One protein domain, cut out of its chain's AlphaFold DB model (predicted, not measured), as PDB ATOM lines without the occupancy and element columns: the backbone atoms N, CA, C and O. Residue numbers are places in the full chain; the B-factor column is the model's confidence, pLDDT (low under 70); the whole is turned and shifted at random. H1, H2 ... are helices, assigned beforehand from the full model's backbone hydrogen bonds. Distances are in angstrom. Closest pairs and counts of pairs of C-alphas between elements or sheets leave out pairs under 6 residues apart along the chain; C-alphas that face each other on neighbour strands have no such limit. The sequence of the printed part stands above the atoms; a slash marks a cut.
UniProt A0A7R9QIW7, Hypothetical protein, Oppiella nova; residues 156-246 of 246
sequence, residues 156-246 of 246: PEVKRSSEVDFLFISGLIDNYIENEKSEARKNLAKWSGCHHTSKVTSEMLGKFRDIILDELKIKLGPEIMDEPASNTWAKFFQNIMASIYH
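This is residues 156 to 246 of the 246 residues of the protein "Hypothetical protein" of Oppiella nova (UniProt A0A7R9QIW7). Two helical hairpins are set at a steep angle to each other: H1 and H2 make the first, H3 and H4 the second, and H4 ends on H2, its residues 240 to 245 packed on residues 188 to 195 of H2, with the lines of the two helices at 62 degrees. The beginning of H1, residues 156 to 164, sticks out free of the rest. The printed part has 91 residues with four named helices, in the order H1, H2, H3, H4, and no named strand; its class is all helix. It is compact, with a radius of gyration of the C-alphas of 13.5 A, and spans 39 by 31 by 25 A.

H1, residues 156 to 177, and H2, residues 181 to 197, form a helical hairpin. They touch, with the C-alphas of Leu 172 and Ala 184 closest at 5.5 A, and run opposite ways at a shallow tilt of 28 degrees. H1 touches H2 with residues 168 to 176 alone. H3, residues 202 to 220, and H4, residues 227 to 245, form the other helical hairpin. They touch, the closest C-alphas being those of Arg 209 and Phe 237 at 6.3 A, and run opposite ways at a shallow tilt of 28 degrees. H2 and H4 touch at a steep tilt of 62 degrees and run the same way; their closest C-alphas, those of Ser 192 and Ile 244, are 4.6 A apart. H2 touches H4 with residues 188 to 195 alone, and H4 touches H2 with residues 240 to 245 alone. H1 and H4 are near each other, with 5 pairs of C-alphas within 10 A. H3 is apart from H1 and from H2. The helix packing is mostly aligned, but only just: 2 of 3 touching pairs are at a shallow tilt. In H1, H2 and H3 every O i to N i+4 pair is within hydrogen-bond range; in H4, 14 of 15 are.

H1 begins with C-alpha 156 at (66.020, -18.056, -11.118) and is 30.9 A long from first to last C-alpha. H2 measures 24.7 A and H3 26.7 A, the latter from C-alpha 202 at (46.801, -19.663, 6.485). H4 measures 27.5 A and ends with C-alpha 245 at (40.576, -19.356, 2.158).

The two C-alphas farthest apart, those of Thr 197 and Glu 223, are 39.5 A apart. The printed part has no cut and ends at His 246, the chain's last residue. The links from H1 to H2 and from H2 to H3 are tight, and that from H3 to H4 is short. The mean pLDDT of the printed part is 70.8; 39 residues are under 70, among them 156 to 179 and 193 to 200.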
ATOM      1  N   PRO A 156      66.901 -18.666 -10.128       49.03
ATOM      2  CA  PRO A 156      66.020 -18.056 -11.118       49.03
ATOM      3  C   PRO A 156      64.540 -18.350 -10.872       49.03
ATOM      4  O   PRO A 156      63.695 -17.521 -11.191       49.03
ATOM      5  N   GLU A 157      64.212 -19.507 -10.299       41.66
ATOM      6  CA  GLU A 157      62.836 -19.944 -10.054       41.66
ATOM      7  C   GLU A 157      62.213 -19.214  -8.868       41.66
ATOM      8  O   GLU A 157      61.047 -18.835  -8.931       41.66
ATOM      9  N   VAL A 158      62.985 -18.947  -7.816       43.28
ATOM     10  CA  VAL A 158      62.490 -18.203  -6.649       43.28
ATOM     11  C   VAL A 158      62.453 -16.710  -6.932       43.28
ATOM     12  O   VAL A 158      61.469 -16.063  -6.581       43.28
ATOM     13  N   LYS A 159      63.447 -16.170  -7.649       46.31
ATOM     14  CA  LYS A 159      63.370 -14.808  -8.184       46.31
ATOM     15  C   LYS A 159      62.114 -14.646  -9.042       46.31
ATOM     16  O   LYS A 159      61.301 -13.779  -8.748       46.31
ATOM     17  N   ARG A 160      61.881 -15.556  -9.993       46.03
ATOM     18  CA  ARG A 160      60.674 -15.570 -10.831       46.03
ATOM     19  C   ARG A 160      59.385 -15.736 -10.021       46.03
ATOM     20  O   ARG A 160      58.412 -15.060 -10.322       46.03
ATOM     21  N   SER A 161      59.358 -16.599  -9.005       51.12
ATOM     22  CA  SER A 161      58.182 -16.779  -8.139       51.12
ATOM     23  C   SER A 161      57.876 -15.511  -7.345       51.12
ATOM     24  O   SER A 161      56.747 -15.042  -7.364       51.12
ATOM     25  N   SER A 162      58.889 -14.910  -6.717       54.69
ATOM     26  CA  SER A 162      58.726 -13.662  -5.969       54.69
ATOM     27  C   SER A 162      58.322 -12.496  -6.877       54.69
ATOM     28  O   SER A 162      57.436 -11.731  -6.518       54.69
ATOM     29  N   GLU A 163      58.888 -12.394  -8.083       53.84
ATOM     30  CA  GLU A 163      58.467 -11.423  -9.099       53.84
ATOM     31  C   GLU A 163      57.001 -11.628  -9.498       53.84
ATOM     32  O   GLU A 163      56.263 -10.654  -9.596       53.84
ATOM     33  N   VAL A 164      56.549 -12.876  -9.667       53.12
ATOM     34  CA  VAL A 164      55.137 -13.188  -9.943       53.12
ATOM     35  C   VAL A 164      54.240 -12.766  -8.778       53.12
ATOM     36  O   VAL A 164      53.213 -12.138  -9.024       53.12
ATOM     37  N   ASP A 165      54.630 -13.038  -7.534       60.47
ATOM     38  CA  ASP A 165      53.847 -12.654  -6.354       60.47
ATOM     39  C   ASP A 165      53.783 -11.125  -6.178       60.47
ATOM     40  O   ASP A 165      52.713 -10.575  -5.912       60.47
ATOM     41  N   PHE A 166      54.884 -10.403  -6.412       61.03
ATOM     42  CA  PHE A 166      54.902  -8.936  -6.370       61.03
ATOM     43  C   PHE A 166      54.134  -8.293  -7.529       61.03
ATOM     44  O   PHE A 166      53.408  -7.321  -7.309       61.03
ATOM     45  N   LEU A 167      54.246  -8.823  -8.752       49.44
ATOM     46  CA  LEU A 167      53.457  -8.366  -9.901       49.44
ATOM     47  C   LEU A 167      51.967  -8.624  -9.680       49.44
ATOM     48  O   LEU A 167      51.139  -7.783 -10.021       49.44
ATOM     49  N   PHE A 168      51.622  -9.753  -9.065       61.28
ATOM     50  CA  PHE A 168      50.251 -10.074  -8.703       61.28
ATOM     51  C   PHE A 168      49.697  -9.104  -7.652       61.28
ATOM     52  O   PHE A 168      48.615  -8.551  -7.843       61.28
ATOM     53  N   ILE A 169      50.445  -8.845  -6.573       65.69
ATOM     54  CA  ILE A 169      50.064  -7.863  -5.545       65.69
ATOM     55  C   ILE A 169      49.918  -6.464  -6.159       65.69
ATOM     56  O   ILE A 169      48.935  -5.785  -5.875       65.69
ATOM     57  N   SER A 170      50.842  -6.056  -7.034       59.72
ATOM     58  CA  SER A 170      50.783  -4.764  -7.733       59.72
ATOM     59  C   SER A 170      49.533  -4.666  -8.608       59.72
ATOM     60  O   SER A 170      48.755  -3.734  -8.455       59.72
ATOM     61  N   GLY A 171      49.251  -5.692  -9.415       52.16
ATOM     62  CA  GLY A 171      48.033  -5.739 -10.223       52.16
ATOM     63  C   GLY A 171      46.752  -5.758  -9.383       52.16
ATOM     64  O   GLY A 171      45.731  -5.219  -9.801       52.16
ATOM     65  N   LEU A 172      46.760  -6.346  -8.181       65.00
ATOM     66  CA  LEU A 172      45.625  -6.223  -7.262       65.00
ATOM     67  C   LEU A 172      45.446  -4.787  -6.779       65.00
ATOM     68  O   LEU A 172      44.312  -4.311  -6.767       65.00
ATOM     69  N   ILE A 173      46.528  -4.109  -6.397       68.94
ATOM     70  CA  ILE A 173      46.492  -2.699  -5.992       68.94
ATOM     71  C   ILE A 173      45.926  -1.845  -7.130       68.94
ATOM     72  O   ILE A 173      44.974  -1.106  -6.889       68.94
ATOM     73  N   ASP A 174      46.423  -2.023  -8.355       57.16
ATOM     74  CA  ASP A 174      45.956  -1.295  -9.538       57.16
ATOM     75  C   ASP A 174      44.454  -1.518  -9.768       57.16
ATOM     76  O   ASP A 174      43.689  -0.559  -9.832       57.16
ATOM     77  N   ASN A 175      43.984  -2.771  -9.729       61.84
ATOM     78  CA  ASN A 175      42.555  -3.083  -9.853       61.84
ATOM     79  C   ASN A 175      41.704  -2.448  -8.736       61.84
ATOM     80  O   ASN A 175      40.550  -2.077  -8.958       61.84
ATOM     81  N   TYR A 176      42.228  -2.349  -7.509       67.38
ATOM     82  CA  TYR A 176      41.526  -1.682  -6.408       67.38
ATOM     83  C   TYR A 176      41.491  -0.158  -6.585       67.38
ATOM     84  O   TYR A 176      40.465   0.446  -6.267       67.38
ATOM     85  N   ILE A 177      42.562   0.446  -7.109       61.03
ATOM     86  CA  ILE A 177      42.649   1.882  -7.421       61.03
ATOM     87  C   ILE A 177      41.700   2.242  -8.570       61.03
ATOM     88  O   ILE A 177      40.950   3.211  -8.468       61.03
ATOM     89  N   GLU A 178      41.669   1.428  -9.623       67.38
ATOM     90  CA  GLU A 178      40.816   1.612 -10.806       67.38
ATOM     91  C   GLU A 178      39.351   1.193 -10.564       67.38
ATOM     92  O   GLU A 178      38.490   1.345 -11.430       67.38
ATOM     93  N   ASN A 179      39.031   0.719  -9.351       68.19
ATOM     94  CA  ASN A 179      37.710   0.240  -8.928       68.19
ATOM     95  C   ASN A 179      37.195  -0.980  -9.731       68.19
ATOM     96  O   ASN A 179      35.999  -1.292  -9.724       68.19
ATOM     97  N   GLU A 180      38.098  -1.753 -10.334       73.38
ATOM     98  CA  GLU A 180      37.834  -3.005 -11.052       73.38
ATOM     99  C   GLU A 180      37.710  -4.210 -10.100       73.38
ATOM    100  O   GLU A 180      38.349  -5.259 -10.233       73.38
ATOM    101  N   LYS A 181      36.822  -4.096  -9.106       71.00
ATOM    102  CA  LYS A 181      36.643  -5.111  -8.044       71.00
ATOM    103  C   LYS A 181      36.270  -6.505  -8.561       71.00
ATOM    104  O   LYS A 181      36.391  -7.481  -7.819       71.00
ATOM    105  N   SER A 182      35.732  -6.621  -9.776       72.88
ATOM    106  CA  SER A 182      35.458  -7.916 -10.411       72.88
ATOM    107  C   SER A 182      36.726  -8.588 -10.923       72.88
ATOM    108  O   SER A 182      36.857  -9.802 -10.779       72.88
ATOM    109  N   GLU A 183      37.662  -7.824 -11.484       71.25
ATOM    110  CA  GLU A 183      38.908  -8.363 -12.029       71.25
ATOM    111  C   GLU A 183      39.886  -8.706 -10.900       71.25
ATOM    112  O   GLU A 183      40.432  -9.811 -10.874       71.25
ATOM    113  N   ALA A 184      39.949  -7.864  -9.859       69.06
ATOM    114  CA  ALA A 184      40.644  -8.187  -8.609       69.06
ATOM    115  C   ALA A 184      40.178  -9.529  -8.009       69.06
ATOM    116  O   ALA A 184      40.995 -10.360  -7.610       69.06
ATOM    117  N   ARG A 185      38.859  -9.783  -7.991       74.19
ATOM    118  CA  ARG A 185      38.289 -11.042  -7.480       74.19
ATOM    119  C   ARG A 185      38.652 -12.253  -8.337       74.19
ATOM    120  O   ARG A 185      38.982 -13.298  -7.783       74.19
ATOM    121  N   LYS A 186      38.633 -12.132  -9.669       73.50
ATOM    122  CA  LYS A 186      39.064 -13.223 -10.563       73.50
ATOM    123  C   LYS A 186      40.542 -13.555 -10.377       73.50
ATOM    124  O   LYS A 186      40.906 -14.730 -10.370       73.50
ATOM    125  N   ASN A 187      41.377 -12.534 -10.215       68.56
ATOM    126  CA  ASN A 187      42.808 -12.704  -9.989       68.56
ATOM    127  C   ASN A 187      43.074 -13.381  -8.635       68.56
ATOM    128  O   ASN A 187      43.796 -14.377  -8.594       68.56
ATOM    129  N   LEU A 188      42.402 -12.944  -7.562       76.19
ATOM    130  CA  LEU A 188      42.457 -13.601  -6.246       76.19
ATOM    131  C   LEU A 188      42.016 -15.067  -6.293       76.19
ATOM    132  O   LEU A 188      42.694 -15.914  -5.719       76.19
ATOM    133  N   ALA A 189      40.943 -15.391  -7.020       71.88
ATOM    134  CA  ALA A 189      40.469 -16.771  -7.150       71.88
ATOM    135  C   ALA A 189      41.491 -17.684  -7.854       71.88
ATOM    136  O   ALA A 189      41.721 -18.814  -7.420       71.88
ATOM    137  N   LYS A 190      42.155 -17.196  -8.912       69.25
ATOM    138  CA  LYS A 190      43.230 -17.943  -9.591       69.25
ATOM    139  C   LYS A 190      44.412 -18.194  -8.657       69.25
ATOM    140  O   LYS A 190      44.901 -19.318  -8.578       69.25
ATOM    141  N   TRP A 191      44.841 -17.163  -7.931       68.62
ATOM    142  CA  TRP A 191      45.962 -17.260  -6.997       68.62
ATOM    143  C   TRP A 191      45.632 -18.183  -5.818       68.62
ATOM    144  O   TRP A 191      46.447 -19.034  -5.467       68.62
ATOM    145  N   SER A 192      44.406 -18.120  -5.287       73.12
ATOM    146  CA  SER A 192      43.903 -19.057  -4.275       73.12
ATOM    147  C   SER A 192      43.968 -20.514  -4.739       73.12
ATOM    148  O   SER A 192      44.452 -21.376  -3.998       73.12
ATOM    149  N   GLY A 193      43.556 -20.796  -5.980       66.44
ATOM    150  CA  GLY A 193      43.643 -22.137  -6.564       66.44
ATOM    151  C   GLY A 193      45.070 -22.691  -6.559       66.44
ATOM    152  O   GLY A 193      45.286 -23.831  -6.149       66.44
ATOM    153  N   CYS A 194      46.056 -21.863  -6.920       64.56
ATOM    154  CA  CYS A 194      47.474 -22.237  -6.883       64.56
ATOM    155  C   CYS A 194      47.974 -22.541  -5.456       64.56
ATOM    156  O   CYS A 194      48.754 -23.474  -5.252       64.56
ATOM    157  N   HIS A 195      47.510 -21.795  -4.452       66.00
ATOM    158  CA  HIS A 195      47.925 -21.976  -3.055       66.00
ATOM    159  C   HIS A 195      47.337 -23.240  -2.424       66.00
ATOM    160  O   HIS A 195      48.033 -23.942  -1.686       66.00
ATOM    161  N   HIS A 196      46.096 -23.585  -2.782       66.19
ATOM    162  CA  HIS A 196      45.473 -24.844  -2.382       66.19
ATOM    163  C   HIS A 196      46.206 -26.056  -2.964       66.19
ATOM    164  O   HIS A 196      46.487 -27.010  -2.238       66.19
ATOM    165  N   THR A 197      46.586 -26.012  -4.247       59.25
ATOM    166  CA  THR A 197      47.358 -27.102  -4.871       59.25
ATOM    167  C   THR A 197      48.747 -27.268  -4.257       59.25
ATOM    168  O   THR A 197      49.228 -28.391  -4.123       59.25
ATOM    169  N   SER A 198      49.358 -26.168  -3.814       56.12
ATOM    170  CA  SER A 198      50.679 -26.153  -3.176       56.12
ATOM    171  C   SER A 198      50.638 -26.395  -1.661       56.12
ATOM    172  O   SER A 198      51.679 -26.327  -1.011       56.12
ATOM    173  N   LYS A 199      49.461 -26.697  -1.086       65.94
ATOM    174  CA  LYS A 199      49.248 -26.941   0.355       65.94
ATOM    175  C   LYS A 199      49.761 -25.813   1.260       65.94
ATOM    176  O   LYS A 199      50.190 -26.065   2.386       65.94
ATOM    177  N   VAL A 200      49.714 -24.571   0.781       60.97
ATOM    178  CA  VAL A 200      50.049 -23.409   1.608       60.97
ATOM    179  C   VAL A 200      48.974 -23.264   2.687       60.97
ATOM    180  O   VAL A 200      47.784 -23.411   2.398       60.97
ATOM    181  N   THR A 201      49.378 -23.012   3.936       73.19
ATOM    182  CA  THR A 201      48.455 -22.818   5.068       73.19
ATOM    183  C   THR A 201      48.224 -21.336   5.367       73.19
ATOM    184  O   THR A 201      49.041 -20.476   5.029       73.19
ATOM    185  N   SER A 202      47.120 -21.029   6.051       70.69
ATOM    186  CA  SER A 202      46.801 -19.663   6.485       70.69
ATOM    187  C   SER A 202      47.874 -19.084   7.409       70.69
ATOM    188  O   SER A 202      48.163 -17.892   7.348       70.69
ATOM    189  N   GLU A 203      48.526 -19.930   8.210       74.25
ATOM    190  CA  GLU A 203      49.673 -19.547   9.032       74.25
ATOM    191  C   GLU A 203      50.883 -19.135   8.176       74.25
ATOM    192  O   GLU A 203      51.540 -18.139   8.475       74.25
ATOM    193  N   MET A 204      51.172 -19.865   7.091       68.00
ATOM    194  CA  MET A 204      52.272 -19.535   6.174       68.00
ATOM    195  C   MET A 204      52.022 -18.207   5.452       68.00
ATOM    196  O   MET A 204      52.935 -17.391   5.346       68.00
ATOM    197  N   LEU A 205      50.783 -17.954   5.023       70.25
ATOM    198  CA  LEU A 205      50.400 -16.675   4.421       70.25
ATOM    199  C   LEU A 205      50.425 -15.522   5.434       70.25
ATOM    200  O   LEU A 205      50.877 -14.430   5.096       70.25
ATOM    201  N   GLY A 206      50.041 -15.774   6.690       74.19
ATOM    202  CA  GLY A 206      50.186 -14.806   7.780       74.19
ATOM    203  C   GLY A 206      51.643 -14.392   7.996       74.19
ATOM    204  O   GLY A 206      51.941 -13.202   8.063       74.19
ATOM    205  N   LYS A 207      52.565 -15.365   8.001       71.00
ATOM    206  CA  LYS A 207      54.012 -15.099   8.076       71.00
ATOM    207  C   LYS A 207      54.512 -14.310   6.864       71.00
ATOM    208  O   LYS A 207      55.298 -13.385   7.030       71.00
ATOM    209  N   PHE A 208      54.045 -14.641   5.659       71.94
ATOM    210  CA  PHE A 208      54.402 -13.912   4.440       71.94
ATOM    211  C   PHE A 208      53.932 -12.449   4.467       71.94
ATOM    212  O   PHE A 208      54.713 -11.557   4.139       71.94
ATOM    213  N   ARG A 209      52.699 -12.184   4.930       82.06
ATOM    214  CA  ARG A 209      52.205 -10.817   5.166       82.06
ATOM    215  C   ARG A 209      53.156 -10.048   6.072       82.06
ATOM    216  O   ARG A 209      53.518  -8.922   5.745       82.06
ATOM    217  N   ASP A 210      53.495 -10.626   7.220       77.38
ATOM    218  CA  ASP A 210      54.290  -9.932   8.235       77.38
ATOM    219  C   ASP A 210      55.672  -9.563   7.681       77.38
ATOM    220  O   ASP A 210      56.111  -8.428   7.850       77.38
ATOM    221  N   ILE A 211      56.281 -10.467   6.904       73.31
ATOM    222  CA  ILE A 211      57.536 -10.208   6.187       73.31
ATOM    223  C   ILE A 211      57.392  -9.020   5.226       73.31
ATOM    224  O   ILE A 211      58.213  -8.109   5.273       73.31
ATOM    225  N   ILE A 212      56.358  -8.984   4.376       74.50
ATOM    226  CA  ILE A 212      56.185  -7.870   3.426       74.50
ATOM    227  C   ILE A 212      55.955  -6.543   4.156       74.50
ATOM    228  O   ILE A 212      56.510  -5.521   3.755       74.50
ATOM    229  N   LEU A 213      55.142  -6.537   5.215       80.31
ATOM    230  CA  LEU A 213      54.856  -5.319   5.975       80.31
ATOM    231  C   LEU A 213      56.111  -4.738   6.620       80.31
ATOM    232  O   LEU A 213      56.297  -3.520   6.604       80.31
ATOM    233  N   ASP A 214      56.966  -5.588   7.177       78.06
ATOM    234  CA  ASP A 214      58.231  -5.145   7.751       78.06
ATOM    235  C   ASP A 214      59.189  -4.647   6.662       78.06
ATOM    236  O   ASP A 214      59.811  -3.595   6.829       78.06
ATOM    237  N   GLU A 215      59.213  -5.300   5.501       77.56
ATOM    238  CA  GLU A 215      60.055  -4.875   4.384       77.56
ATOM    239  C   GLU A 215      59.617  -3.527   3.797       77.56
ATOM    240  O   GLU A 215      60.456  -2.676   3.494       77.56
ATOM    241  N   LEU A 216      58.308  -3.276   3.714       77.00
ATOM    242  CA  LEU A 216      57.763  -1.975   3.323       77.00
ATOM    243  C   LEU A 216      58.187  -0.877   4.304       77.00
ATOM    244  O   LEU A 216      58.645   0.177   3.865       77.00
ATOM    245  N   LYS A 217      58.109  -1.122   5.620       78.25
ATOM    246  CA  LYS A 217      58.553  -0.153   6.641       78.25
ATOM    247  C   LYS A 217      60.039   0.166   6.517       78.25
ATOM    248  O   LYS A 217      60.425   1.326   6.628       78.25
ATOM    249  N   ILE A 218      60.871  -0.849   6.273       72.88
ATOM    250  CA  ILE A 218      62.319  -0.677   6.113       72.88
ATOM    251  C   ILE A 218      62.633   0.123   4.845       72.88
ATOM    252  O   ILE A 218      63.457   1.034   4.883       72.88
ATOM    253  N   LYS A 219      62.002  -0.217   3.715       70.12
ATOM    254  CA  LYS A 219      62.331   0.367   2.404       70.12
ATOM    255  C   LYS A 219      61.767   1.764   2.198       70.12
ATOM    256  O   LYS A 219      62.423   2.575   1.552       70.12
ATOM    257  N   LEU A 220      60.562   2.023   2.697       71.00
ATOM    258  CA  LEU A 220      59.863   3.291   2.489       71.00
ATOM    259  C   LEU A 220      60.092   4.277   3.641       71.00
ATOM    260  O   LEU A 220      59.842   5.468   3.481       71.00
ATOM    261  N   GLY A 221      60.597   3.796   4.779       77.31
ATOM    262  CA  GLY A 221      60.873   4.618   5.949       77.31
ATOM    263  C   GLY A 221      59.606   5.088   6.679       77.31
ATOM    264  O   GLY A 221      58.487   4.950   6.178       77.31
ATOM    265  N   PRO A 222      59.765   5.657   7.886       79.88
ATOM    266  CA  PRO A 222      58.644   6.052   8.744       79.88
ATOM    267  C   PRO A 222      57.851   7.256   8.213       79.88
ATOM    268  O   PRO A 222      56.736   7.494   8.661       79.88
ATOM    269  N   GLU A 223      58.415   8.013   7.272       84.44
ATOM    270  CA  GLU A 223      57.778   9.182   6.648       84.44
ATOM    271  C   GLU A 223      56.662   8.783   5.673       84.44
ATOM    272  O   GLU A 223      55.704   9.530   5.490       84.44
ATOM    273  N   ILE A 224      56.793   7.608   5.048       82.56
ATOM    274  CA  ILE A 224      55.815   7.045   4.108       82.56
ATOM    275  C   ILE A 224      54.997   5.948   4.795       82.56
ATOM    276  O   ILE A 224      53.786   5.865   4.607       82.56
ATOM    277  N   MET A 225      55.648   5.102   5.599       90.94
ATOM    278  CA  MET A 225      55.011   4.037   6.377       90.94
ATOM    279  C   MET A 225      54.681   4.510   7.792       90.94
ATOM    280  O   MET A 225      55.100   3.906   8.783       90.94
ATOM    281  N   ASP A 226      53.904   5.587   7.882       90.38
ATOM    282  CA  ASP A 226      53.327   6.039   9.142       90.38
ATOM    283  C   ASP A 226      52.295   5.022   9.684       90.38
ATOM    284  O   ASP A 226      52.021   3.972   9.088       90.38
ATOM    285  N   GLU A 227      51.744   5.277  10.870       88.62
ATOM    286  CA  GLU A 227      50.769   4.373  11.491       88.62
ATOM    287  C   GLU A 227      49.497   4.180  10.628       88.62
ATOM    288  O   GLU A 227      49.090   3.028  10.423       88.62
ATOM    289  N   PRO A 228      48.883   5.234  10.050       93.25
ATOM    290  CA  PRO A 228      47.806   5.087   9.071       93.25
ATOM    291  C   PRO A 228      48.156   4.220   7.854       93.25
ATOM    292  O   PRO A 228      47.378   3.324   7.499       93.25
ATOM    293  N   ALA A 229      49.308   4.441   7.220       87.06
ATOM    294  CA  ALA A 229      49.751   3.672   6.063       87.06
ATOM    295  C   ALA A 229      50.010   2.211   6.443       87.06
ATOM    296  O   ALA A 229      49.507   1.299   5.784       87.06
ATOM    297  N   SER A 230      50.697   1.977   7.562       83.69
ATOM    298  CA  SER A 230      50.956   0.638   8.102       83.69
ATOM    299  C   SER A 230      49.658  -0.130   8.364       83.69
ATOM    300  O   SER A 230      49.525  -1.291   7.969       83.69
ATOM    301  N   ASN A 231      48.661   0.527   8.962       89.62
ATOM    302  CA  ASN A 231      47.345  -0.062   9.210       89.62
ATOM    303  C   ASN A 231      46.575  -0.341   7.912       89.62
ATOM    304  O   ASN A 231      45.858  -1.341   7.816       89.62
ATOM    305  N   THR A 232      46.719   0.522   6.906       90.19
ATOM    306  CA  THR A 232      46.081   0.350   5.594       90.19
ATOM    307  C   THR A 232      46.660  -0.856   4.860       90.19
ATOM    308  O   THR A 232      45.904  -1.722   4.418       90.19
ATOM    309  N   TRP A 233      47.987  -0.976   4.817       88.69
ATOM    310  CA  TRP A 233      48.671  -2.137   4.251       88.69
ATOM    311  C   TRP A 233      48.325  -3.432   4.988       88.69
ATOM    312  O   TRP A 233      48.020  -4.442   4.351       88.69
ATOM    313  N   ALA A 234      48.291  -3.413   6.324       86.88
ATOM    314  CA  ALA A 234      47.917  -4.586   7.112       86.88
ATOM    315  C   ALA A 234      46.491  -5.066   6.792       86.88
ATOM    316  O   ALA A 234      46.278  -6.261   6.567       86.88
ATOM    317  N   LYS A 235      45.526  -4.140   6.698       87.19
ATOM    318  CA  LYS A 235      44.143  -4.446   6.295       87.19
ATOM    319  C   LYS A 235      44.060  -4.965   4.861       87.19
ATOM    320  O   LYS A 235      43.327  -5.916   4.606       87.19
ATOM    321  N   PHE A 236      44.812  -4.371   3.936       87.25
ATOM    322  CA  PHE A 236      44.871  -4.818   2.544       87.25
ATOM    323  C   PHE A 236      45.312  -6.284   2.446       87.25
ATOM    324  O   PHE A 236      44.588  -7.109   1.884       87.25
ATOM    325  N   PHE A 237      46.431  -6.645   3.078       85.50
ATOM    326  CA  PHE A 237      46.897  -8.031   3.087       85.50
ATOM    327  C   PHE A 237      45.954  -8.973   3.837       85.50
ATOM    328  O   PHE A 237      45.749 -10.104   3.401       85.50
ATOM    329  N   GLN A 238      45.335  -8.525   4.931       84.19
ATOM    330  CA  GLN A 238      44.331  -9.321   5.636       84.19
ATOM    331  C   GLN A 238      43.135  -9.662   4.733       84.19
ATOM    332  O   GLN A 238      42.685 -10.807   4.728       84.19
ATOM    333  N   ASN A 239      42.672  -8.711   3.919       83.25
ATOM    334  CA  ASN A 239      41.585  -8.932   2.966       83.25
ATOM    335  C   ASN A 239      41.982  -9.891   1.835       83.25
ATOM    336  O   ASN A 239      41.176 -10.737   1.437       83.25
ATOM    337  N   ILE A 240      43.221  -9.801   1.343       81.50
ATOM    338  CA  ILE A 240      43.768 -10.755   0.370       81.50
ATOM    339  C   ILE A 240      43.771 -12.168   0.960       81.50
ATOM    340  O   ILE A 240      43.222 -13.082   0.352       81.50
ATOM    341  N   MET A 241      44.330 -12.348   2.160       80.25
ATOM    342  CA  MET A 241      44.426 -13.665   2.799       80.25
ATOM    343  C   MET A 241      43.058 -14.269   3.111       80.25
ATOM    344  O   MET A 241      42.858 -15.463   2.901       80.25
ATOM    345  N   ALA A 242      42.105 -13.453   3.572       80.62
ATOM    346  CA  ALA A 242      40.734 -13.902   3.790       80.62
ATOM    347  C   ALA A 242      40.099 -14.390   2.479       80.62
ATOM    348  O   ALA A 242      39.426 -15.414   2.469       80.62
ATOM    349  N   SER A 243      40.378 -13.712   1.363       76.50
ATOM    350  CA  SER A 243      39.871 -14.092   0.037       76.50
ATOM    351  C   SER A 243      40.518 -15.358  -0.532       76.50
ATOM    352  O   SER A 243      40.016 -15.907  -1.505       76.50
ATOM    353  N   ILE A 244      41.643 -15.812   0.025       70.62
ATOM    354  CA  ILE A 244      42.301 -17.044  -0.420       70.62
ATOM    355  C   ILE A 244      41.653 -18.278   0.202       70.62
ATOM    356  O   ILE A 244      41.628 -19.303  -0.464       70.62
ATOM    357  N   TYR A 245      41.112 -18.199   1.420       64.62
ATOM    358  CA  TYR A 245      40.576 -19.356   2.158       64.62
ATOM    359  C   TYR A 245      39.047 -19.396   2.281       64.62
ATOM    360  O   TYR A 245      38.515 -20.253   2.991       64.62
ATOM    361  N   HIS A 246      38.351 -18.488   1.601       56.62
ATOM    362  CA  HIS A 246      36.894 -18.464   1.469       56.62
ATOM    363  C   HIS A 246      36.496 -18.696   0.015       56.62
ATOM    364  O   HIS A 246      35.509 -19.435  -0.192       56.62
TER     365      HIS A 246